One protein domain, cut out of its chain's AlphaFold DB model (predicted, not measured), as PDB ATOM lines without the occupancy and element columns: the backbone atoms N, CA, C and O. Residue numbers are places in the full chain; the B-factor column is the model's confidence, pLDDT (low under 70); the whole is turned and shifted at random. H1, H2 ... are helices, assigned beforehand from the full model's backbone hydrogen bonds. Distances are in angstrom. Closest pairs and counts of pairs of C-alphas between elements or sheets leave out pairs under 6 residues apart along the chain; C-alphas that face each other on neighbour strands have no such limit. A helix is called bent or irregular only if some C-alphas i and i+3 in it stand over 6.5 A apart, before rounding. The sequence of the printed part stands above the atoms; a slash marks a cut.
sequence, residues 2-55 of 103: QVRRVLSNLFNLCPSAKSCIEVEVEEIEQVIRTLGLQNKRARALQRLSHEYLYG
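AT A GLANCE: This is residues 2 to 55 of the 103 residues of a protein of Lupinus albus (UniProt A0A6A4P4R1). Two helices, H1 and H3, are side by side and run opposite ways; the longest helix, H4, starts beside Glu 29 of H3 and runs away from it at a steep angle, and the short H2 packs across H4 around Ser 49. H1 does not reach H4, and H3 is the helix between them by contact. The printed part has 54 residues with four named helices, in the order H1, H2, H3, H4, and no named strand; the class is all helix. The whole is compact, with a radius of gyration of the C-alphas of 10.4 A, yet elongated in outline, 31 by 20 by 16 A.

HOW THE PARTS SIT: H1, residues 2 to 13, touches H3, residues 25 to 35, at a shallow tilt of 15 degrees, opposite ways. Their closest C-alphas are those of Val 6 and Ile 32, 6.2 A apart. H2, residues 17 to 22, is close to H1 but not clearly touching it; the closest C-alphas, those of Leu 13 and Cys 20, are 7.8 A apart. The tilt of H1 and H2 is steep at 69.7 degrees, only just short of about perpendicular. H2 and H3 are apart, but only just, with a closest C-alpha distance of 8.3 A. H3 touches H4, residues 38 to 54, at a steep tilt of 57 degrees, opposite ways; the closest C-alphas, those of Glu 29 and Gln 38, are 5.1 A apart. H2 also touches H4, at a steep tilt of 63 degrees, opposite ways, and the C-alphas of Ala 17 and Ser 49, the closest, are 4.7 A apart. H1 and H4 are apart. In H1, H2 and H4 every O i to N i+4 pair is within hydrogen-bond range; in H3 it is 5 of 7.

IN THESE COORDINATES: H1 begins at C-alpha 2, (124.885, 95.774, 115.073), and is 17.1 A long from first to last C-alpha. H2 has six residues, Ala 17 to Glu 22. H3, Val 25 to Leu 35, is 15.4 A long and irregular: C-alphas 31 and 34 are 7.9 A apart. H4 runs 24.0 A from C-alpha 38, (125.322, 107.327, 123.358), to C-alpha 54, (127.008, 99.845, 146.068).

THE WHOLE: The two C-alphas farthest apart are those of Gln 2 and Gly 55, the first and last printed residues, at 31.5 A. The printed part has no cut. The links H1 to H2, H2 to H3 and H3 to H4 are tight, with 3, 2 and 2 residues. The mean pLDDT of the printed part is 96.1, and no printed residue is under 70.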
ATOM      1  N   GLN A   2     124.051  94.685 114.542       74.25
ATOM      2  CA  GLN A   2     124.885  95.774 115.073       74.25
ATOM      3  C   GLN A   2     125.097  95.742 116.599       74.25
ATOM      4  O   GLN A   2     126.232  95.843 117.056       74.25
ATOM      5  N   VAL A   3     124.035  95.499 117.379       80.00
ATOM      6  CA  VAL A   3     124.112  95.451 118.853       80.00
ATOM      7  C   VAL A   3     125.078  94.371 119.345       80.00
ATOM      8  O   VAL A   3     125.859  94.638 120.242       80.00
ATOM      9  N   ARG A   4     125.096  93.179 118.726       83.56
ATOM     10  CA  ARG A   4     125.980  92.074 119.152       83.56
ATOM     11  C   ARG A   4     127.464  92.431 119.043       83.56
ATOM     12  O   ARG A   4     128.233  92.088 119.931       83.56
ATOM     13  N   ARG A   5     127.860  93.138 117.977       85.81
ATOM     14  CA  ARG A   5     129.251  93.586 117.790       85.81
ATOM     15  C   ARG A   5     129.636  94.635 118.832       85.81
ATOM     16  O   ARG A   5     130.671  94.506 119.469       85.81
ATOM     17  N   VAL A   6     128.770  95.629 119.038       93.31
ATOM     18  CA  VAL A   6     128.991  96.673 120.051       93.31
ATOM     19  C   VAL A   6     129.045  96.078 121.457       93.31
ATOM     20  O   VAL A   6     129.892  96.478 122.245       93.31
ATOM     21  N   LEU A   7     128.196  95.095 121.757       93.62
ATOM     22  CA  LEU A   7     128.151  94.444 123.063       93.62
ATOM     23  C   LEU A   7     129.469  93.733 123.391       93.62
ATOM     24  O   LEU A   7     129.966  93.870 124.502       93.62
ATOM     25  N   SER A   8     130.067  93.034 122.420       94.50
ATOM     26  CA  SER A   8     131.375  92.399 122.616       94.50
ATOM     27  C   SER A   8     132.465  93.424 122.929       94.50
ATOM     28  O   SER A   8     133.260  93.205 123.837       94.50
ATOM     29  N   ASN A   9     132.490  94.549 122.212       96.19
ATOM     30  CA  ASN A   9     133.453  95.618 122.474       96.19
ATOM     31  C   ASN A   9     133.221  96.253 123.852       96.19
ATOM     32  O   ASN A   9     134.182  96.530 124.564       96.19
ATOM     33  N   LEU A  10     131.956  96.437 124.241       96.88
ATOM     34  CA  LEU A  10     131.592  96.980 125.546       96.88
ATOM     35  C   LEU A  10     132.032  96.054 126.682       96.88
ATOM     36  O   LEU A  10     132.557  96.546 127.666       96.88
ATOM     37  N   PHE A  11     131.871  94.736 126.548       96.88
ATOM     38  CA  PHE A  11     132.336  93.783 127.562       96.88
ATOM     39  C   PHE A  11     133.857  93.627 127.606       96.88
ATOM     40  O   PHE A  11     134.394  93.330 128.666       96.88
ATOM     41  N   ASN A  12     134.561  93.874 126.500       97.44
ATOM     42  CA  ASN A  12     136.022  93.951 126.528       97.44
ATOM     43  C   ASN A  12     136.512  95.206 127.271       97.44
ATOM     44  O   ASN A  12     137.477  95.119 128.021       97.44
ATOM     45  N   LEU A  13     135.850  96.354 127.072       97.94
ATOM     46  CA  LEU A  13     136.170  97.606 127.770       97.94
ATOM     47  C   LEU A  13     135.757  97.557 129.251       97.94
ATOM     48  O   LEU A  13     136.512  97.952 130.133       97.94
ATOM     49  N   CYS A  14     134.561  97.033 129.522       98.12
ATOM     50  CA  CYS A  14     133.931  96.972 130.835       98.12
ATOM     51  C   CYS A  14     133.579  95.513 131.194       98.12
ATOM     52  O   CYS A  14     132.398  95.153 131.184       98.12
ATOM     53  N   PRO A  15     134.563  94.652 131.523       97.94
ATOM     54  CA  PRO A  15     134.316  93.239 131.841       97.94
ATOM     55  C   PRO A  15     133.529  93.024 133.142       97.94
ATOM     56  O   PRO A  15     133.020  91.936 133.398       97.94
ATOM     57  N   SER A  16     133.428  94.053 133.982       98.38
ATOM     58  CA  SER A  16     132.676  94.045 135.234       98.38
ATOM     59  C   SER A  16     131.959  95.376 135.470       98.38
ATOM     60  O   SER A  16     132.320  96.412 134.900       98.38
ATOM     61  N   ALA A  17     130.985  95.374 136.382       98.25
ATOM     62  CA  ALA A  17     130.354  96.605 136.852       98.25
ATOM     63  C   ALA A  17     131.391  97.585 137.434       98.25
ATOM     64  O   ALA A  17     131.319  98.777 137.163       98.25
ATOM     65  N   LYS A  18     132.411  97.085 138.149       98.56
ATOM     66  CA  LYS A  18     133.470  97.925 138.728       98.56
ATOM     67  C   LYS A  18     134.267  98.645 137.642       98.56
ATOM     68  O   LYS A  18     134.344  99.866 137.666       98.56
ATOM     69  N   SER A  19     134.755  97.909 136.641       98.50
ATOM     70  CA  SER A  19     135.447  98.520 135.497       98.50
ATOM     71  C   SER A  19     134.558  99.513 134.746       98.50
ATOM     72  O   SER A  19     135.044 100.539 134.301       98.50
ATOM     73  N   CYS A  20     133.246  99.263 134.650       98.50
ATOM     74  CA  CYS A  20     132.339 100.207 133.997       98.50
ATOM     75  C   CYS A  20     132.241 101.549 134.739       98.50
ATOM     76  O   CYS A  20     131.999 102.568 134.101       98.50
ATOM     77  N   ILE A  21     132.407 101.556 136.067       98.50
ATOM     78  CA  ILE A  21     132.426 102.781 136.881       98.50
ATOM     79  C   ILE A  21     133.756 103.527 136.712       98.50
ATOM     80  O   ILE A  21     133.761 104.751 136.721       98.50
ATOM     81  N   GLU A  22     134.865 102.794 136.588       98.31
ATOM     82  CA  GLU A  22     136.228 103.348 136.566       98.31
ATOM     83  C   GLU A  22     136.674 103.849 135.183       98.31
ATOM     84  O   GLU A  22     137.520 104.731 135.107       98.31
ATOM     85  N   VAL A  23     136.125 103.294 134.098       98.25
ATOM     86  CA  VAL A  23     136.405 103.733 132.721       98.25
ATOM     87  C   VAL A  23     135.838 105.134 132.475       98.25
ATOM     88  O   VAL A  23     134.729 105.439 132.912       98.25
ATOM     89  N   GLU A  24     136.555 105.973 131.724       98.50
ATOM     90  CA  GLU A  24     136.066 107.301 131.338       98.50
ATOM     91  C   GLU A  24     134.785 107.197 130.499       98.50
ATOM     92  O   GLU A  24     134.656 106.361 129.595       98.50
ATOM     93  N   VAL A  25     133.801 108.054 130.781       98.25
ATOM     94  CA  VAL A  25     132.475 107.942 130.152       98.25
ATOM     95  C   VAL A  25     132.554 108.094 128.630       98.25
ATOM     96  O   VAL A  25     131.831 107.407 127.906       98.25
ATOM     97  N   GLU A  26     133.480 108.915 128.135       98.38
ATOM     98  CA  GLU A  26     133.747 109.149 126.717       98.38
ATOM     99  C   GLU A  26     134.232 107.883 125.987       98.38
ATOM    100  O   GLU A  26     133.900 107.682 124.814       98.38
ATOM    101  N   GLU A  27     134.956 106.982 126.664       98.38
ATOM    102  CA  GLU A  27     135.364 105.699 126.078       98.38
ATOM    103  C   GLU A  27     134.150 104.790 125.849       98.38
ATOM    104  O   GLU A  27     133.995 104.188 124.779       98.38
ATOM    105  N   ILE A  28     133.227 104.756 126.815       98.31
ATOM    106  CA  ILE A  28     131.960 104.025 126.688       98.31
ATOM    107  C   ILE A  28     131.115 104.638 125.564       98.31
ATOM    108  O   ILE A  28     130.579 103.901 124.728       98.31
ATOM    109  N   GLU A  29     131.013 105.972 125.504       97.94
ATOM    110  CA  GLU A  29     130.300 106.696 124.441       97.94
ATOM    111  C   GLU A  29     130.827 106.319 123.054       97.94
ATOM    112  O   GLU A  29     130.031 106.050 122.147       97.94
ATOM    113  N   GLN A  30     132.150 106.235 122.894       97.44
ATOM    114  CA  GLN A  30     132.785 105.880 121.630       97.44
ATOM    115  C   GLN A  30     132.466 104.441 121.205       97.44
ATOM    116  O   GLN A  30     132.148 104.203 120.032       97.44
ATOM    117  N   VAL A  31     132.480 103.487 122.141       97.31
ATOM    118  CA  VAL A  31     132.119 102.085 121.867       97.31
ATOM    119  C   VAL A  31     130.663 101.967 121.414       97.31
ATOM    120  O   VAL A  31     130.368 101.274 120.433       97.31
ATOM    121  N   ILE A  32     129.742 102.670 122.079       96.81
ATOM    122  CA  ILE A  32     128.303 102.574 121.797       96.81
ATOM    123  C   ILE A  32     127.798 103.611 120.785       96.81
ATOM    124  O   ILE A  32     126.598 103.647 120.501       96.81
ATOM    125  N   ARG A  33     128.693 104.414 120.194       95.88
ATOM    126  CA  ARG A  33     128.384 105.565 119.324       95.88
ATOM    127  C   ARG A  33     127.362 105.262 118.235       95.88
ATOM    128  O   ARG A  33     126.522 106.091 117.906       95.88
ATOM    129  N   THR A  34     127.411 104.055 117.676       95.25
ATOM    130  CA  THR A  34     126.544 103.657 116.558       95.25
ATOM    131  C   THR A  34     125.122 103.256 116.972       95.25
ATOM    132  O   THR A  34     124.280 103.041 116.104       95.25
ATOM    133  N   LEU A  35     124.833 103.148 118.274       93.75
ATOM    134  CA  LEU A  35     123.533 102.708 118.797       93.75
ATOM    135  C   LEU A  35     122.555 103.862 119.075       93.75
ATOM    136  O   LEU A  35     121.405 103.601 119.443       93.75
ATOM    137  N   GLY A  36     123.009 105.111 118.926       91.81
ATOM    138  CA  GLY A  36     122.254 106.320 119.248       91.81
ATOM    139  C   GLY A  36     122.088 106.554 120.754       91.81
ATOM    140  O   GLY A  36     122.197 105.633 121.568       91.81
ATOM    141  N   LEU A  37     121.806 107.810 121.122       95.50
ATOM    142  CA  LEU A  37     121.687 108.272 122.516       95.50
ATOM    143  C   LEU A  37     122.921 107.938 123.374       95.50
ATOM    144  O   LEU A  37     122.799 107.749 124.584       95.50
ATOM    145  N   GLN A  38     124.097 107.841 122.753       96.31
ATOM    146  CA  GLN A  38     125.322 107.327 123.358       96.31
ATOM    147  C   GLN A  38     125.707 108.091 124.628       96.31
ATOM    148  O   GLN A  38     125.918 107.449 125.649       96.31
ATOM    149  N   ASN A  39     125.628 109.425 124.631       97.25
ATOM    150  CA  ASN A  39     125.979 110.229 125.808       97.25
ATOM    151  C   ASN A  39     125.089 109.901 127.017       97.25
ATOM    152  O   ASN A  39     125.548 109.744 128.147       97.25
ATOM    153  N   LYS A  40     123.778 109.745 126.781       97.75
ATOM    154  CA  LYS A  40     122.826 109.378 127.837       97.75
ATOM    155  C   LYS A  40     123.027 107.931 128.286       97.75
ATOM    156  O   LYS A  40     122.947 107.644 129.477       97.75
ATOM    157  N   ARG A  41     123.267 107.018 127.343       97.38
ATOM    158  CA  ARG A  41     123.432 105.587 127.622       97.38
ATOM    159  C   ARG A  41     124.734 105.279 128.353       97.38
ATOM    160  O   ARG A  41     124.693 104.468 129.266       97.38
ATOM    161  N   ALA A  42     125.839 105.939 128.019       98.19
ATOM    162  CA  ALA A  42     127.115 105.759 128.705       98.19
ATOM    163  C   ALA A  42     127.000 106.138 130.189       98.19
ATOM    164  O   ALA A  42     127.270 105.317 131.062       98.19
ATOM    165  N   ARG A  43     126.444 107.320 130.483       98.44
ATOM    166  CA  ARG A  43     126.168 107.755 131.866       98.44
ATOM    167  C   ARG A  43     125.197 106.820 132.590       98.44
ATOM    168  O   ARG A  43     125.389 106.521 133.764       98.44
ATOM    169  N   ALA A  44     124.165 106.335 131.895       98.19
ATOM    170  CA  ALA A  44     123.223 105.374 132.462       98.19
ATOM    171  C   ALA A  44     123.887 104.027 132.799       98.19
ATOM    172  O   ALA A  44     123.560 103.454 133.832       98.19
ATOM    173  N   LEU A  45     124.831 103.547 131.979       98.25
ATOM    174  CA  LEU A  45     125.588 102.315 132.234       98.25
ATOM    175  C   LEU A  45     126.475 102.438 133.477       98.25
ATOM    176  O   LEU A  45     126.465 101.536 134.316       98.25
ATOM    177  N   GLN A  46     127.189 103.555 133.635       98.69
ATOM    178  CA  GLN A  46     127.997 103.790 134.837       98.69
ATOM    179  C   GLN A  46     127.125 103.895 136.086       98.69
ATOM    180  O   GLN A  46     127.414 103.265 137.102       98.69
ATOM    181  N   ARG A  47     126.008 104.630 135.994       98.62
ATOM    182  CA  ARG A  47     125.053 104.766 137.097       98.62
ATOM    183  C   ARG A  47     124.449 103.422 137.499       98.62
ATOM    184  O   ARG A  47     124.450 103.101 138.682       98.62
ATOM    185  N   LEU A  48     123.977 102.636 136.530       98.50
ATOM    186  CA  LEU A  48     123.477 101.279 136.760       98.50
ATOM    187  C   LEU A  48     124.540 100.419 137.449       98.50
ATOM    188  O   LEU A  48     124.239  99.750 138.429       98.50
ATOM    189  N   SER A  49     125.785 100.465 136.973       98.62
ATOM    190  CA  SER A  49     126.891  99.682 137.538       98.62
ATOM    191  C   SER A  49     127.210 100.078 138.981       98.62
ATOM    192  O   SER A  49     127.431  99.211 139.826       98.62
ATOM    193  N   HIS A  50     127.187 101.379 139.280       98.69
ATOM    194  CA  HIS A  50     127.384 101.895 140.630       98.69
ATOM    195  C   HIS A  50     126.247 101.485 141.570       98.69
ATOM    196  O   HIS A  50     126.503 100.971 142.657       98.69
ATOM    197  N   GLU A  51     124.989 101.683 141.164       98.56
ATOM    198  CA  GLU A  51     123.820 101.265 141.948       98.56
ATOM    199  C   GLU A  51     123.787  99.741 142.144       98.56
ATOM    200  O   GLU A  51     123.427  99.277 143.222       98.56
ATOM    201  N   TYR A  52     124.226  98.963 141.150       98.25
ATOM    202  CA  TYR A  52     124.295  97.506 141.241       98.25
ATOM    203  C   TYR A  52     125.277  97.029 142.319       98.25
ATOM    204  O   TYR A  52     124.936  96.129 143.082       98.25
ATOM    205  N   LEU A  53     126.475  97.625 142.394       98.31
ATOM    206  CA  LEU A  53     127.522  97.212 143.341       98.31
ATOM    207  C   LEU A  53     127.366  97.808 144.740       98.31
ATOM    208  O   LEU A  53     127.671  97.138 145.724       98.31
ATOM    209  N   TYR A  54     126.950  99.069 144.826       98.06
ATOM    210  CA  TYR A  54     127.008  99.845 146.068       98.06
ATOM    211  C   TYR A  54     125.636 100.325 146.551       98.06
ATOM    212  O   TYR A  54     125.531 100.890 147.638       98.06
ATOM    213  N   GLY A  55     124.581 100.129 145.760       95.44
ATOM    214  CA  GLY A  55     123.217 100.459 146.158       95.44
ATOM    215  C   GLY A  55     122.607  99.397 147.072       95.44
ATOM    216  O   GLY A  55     122.894  98.208 146.963       95.44
TER     217      GLY A  55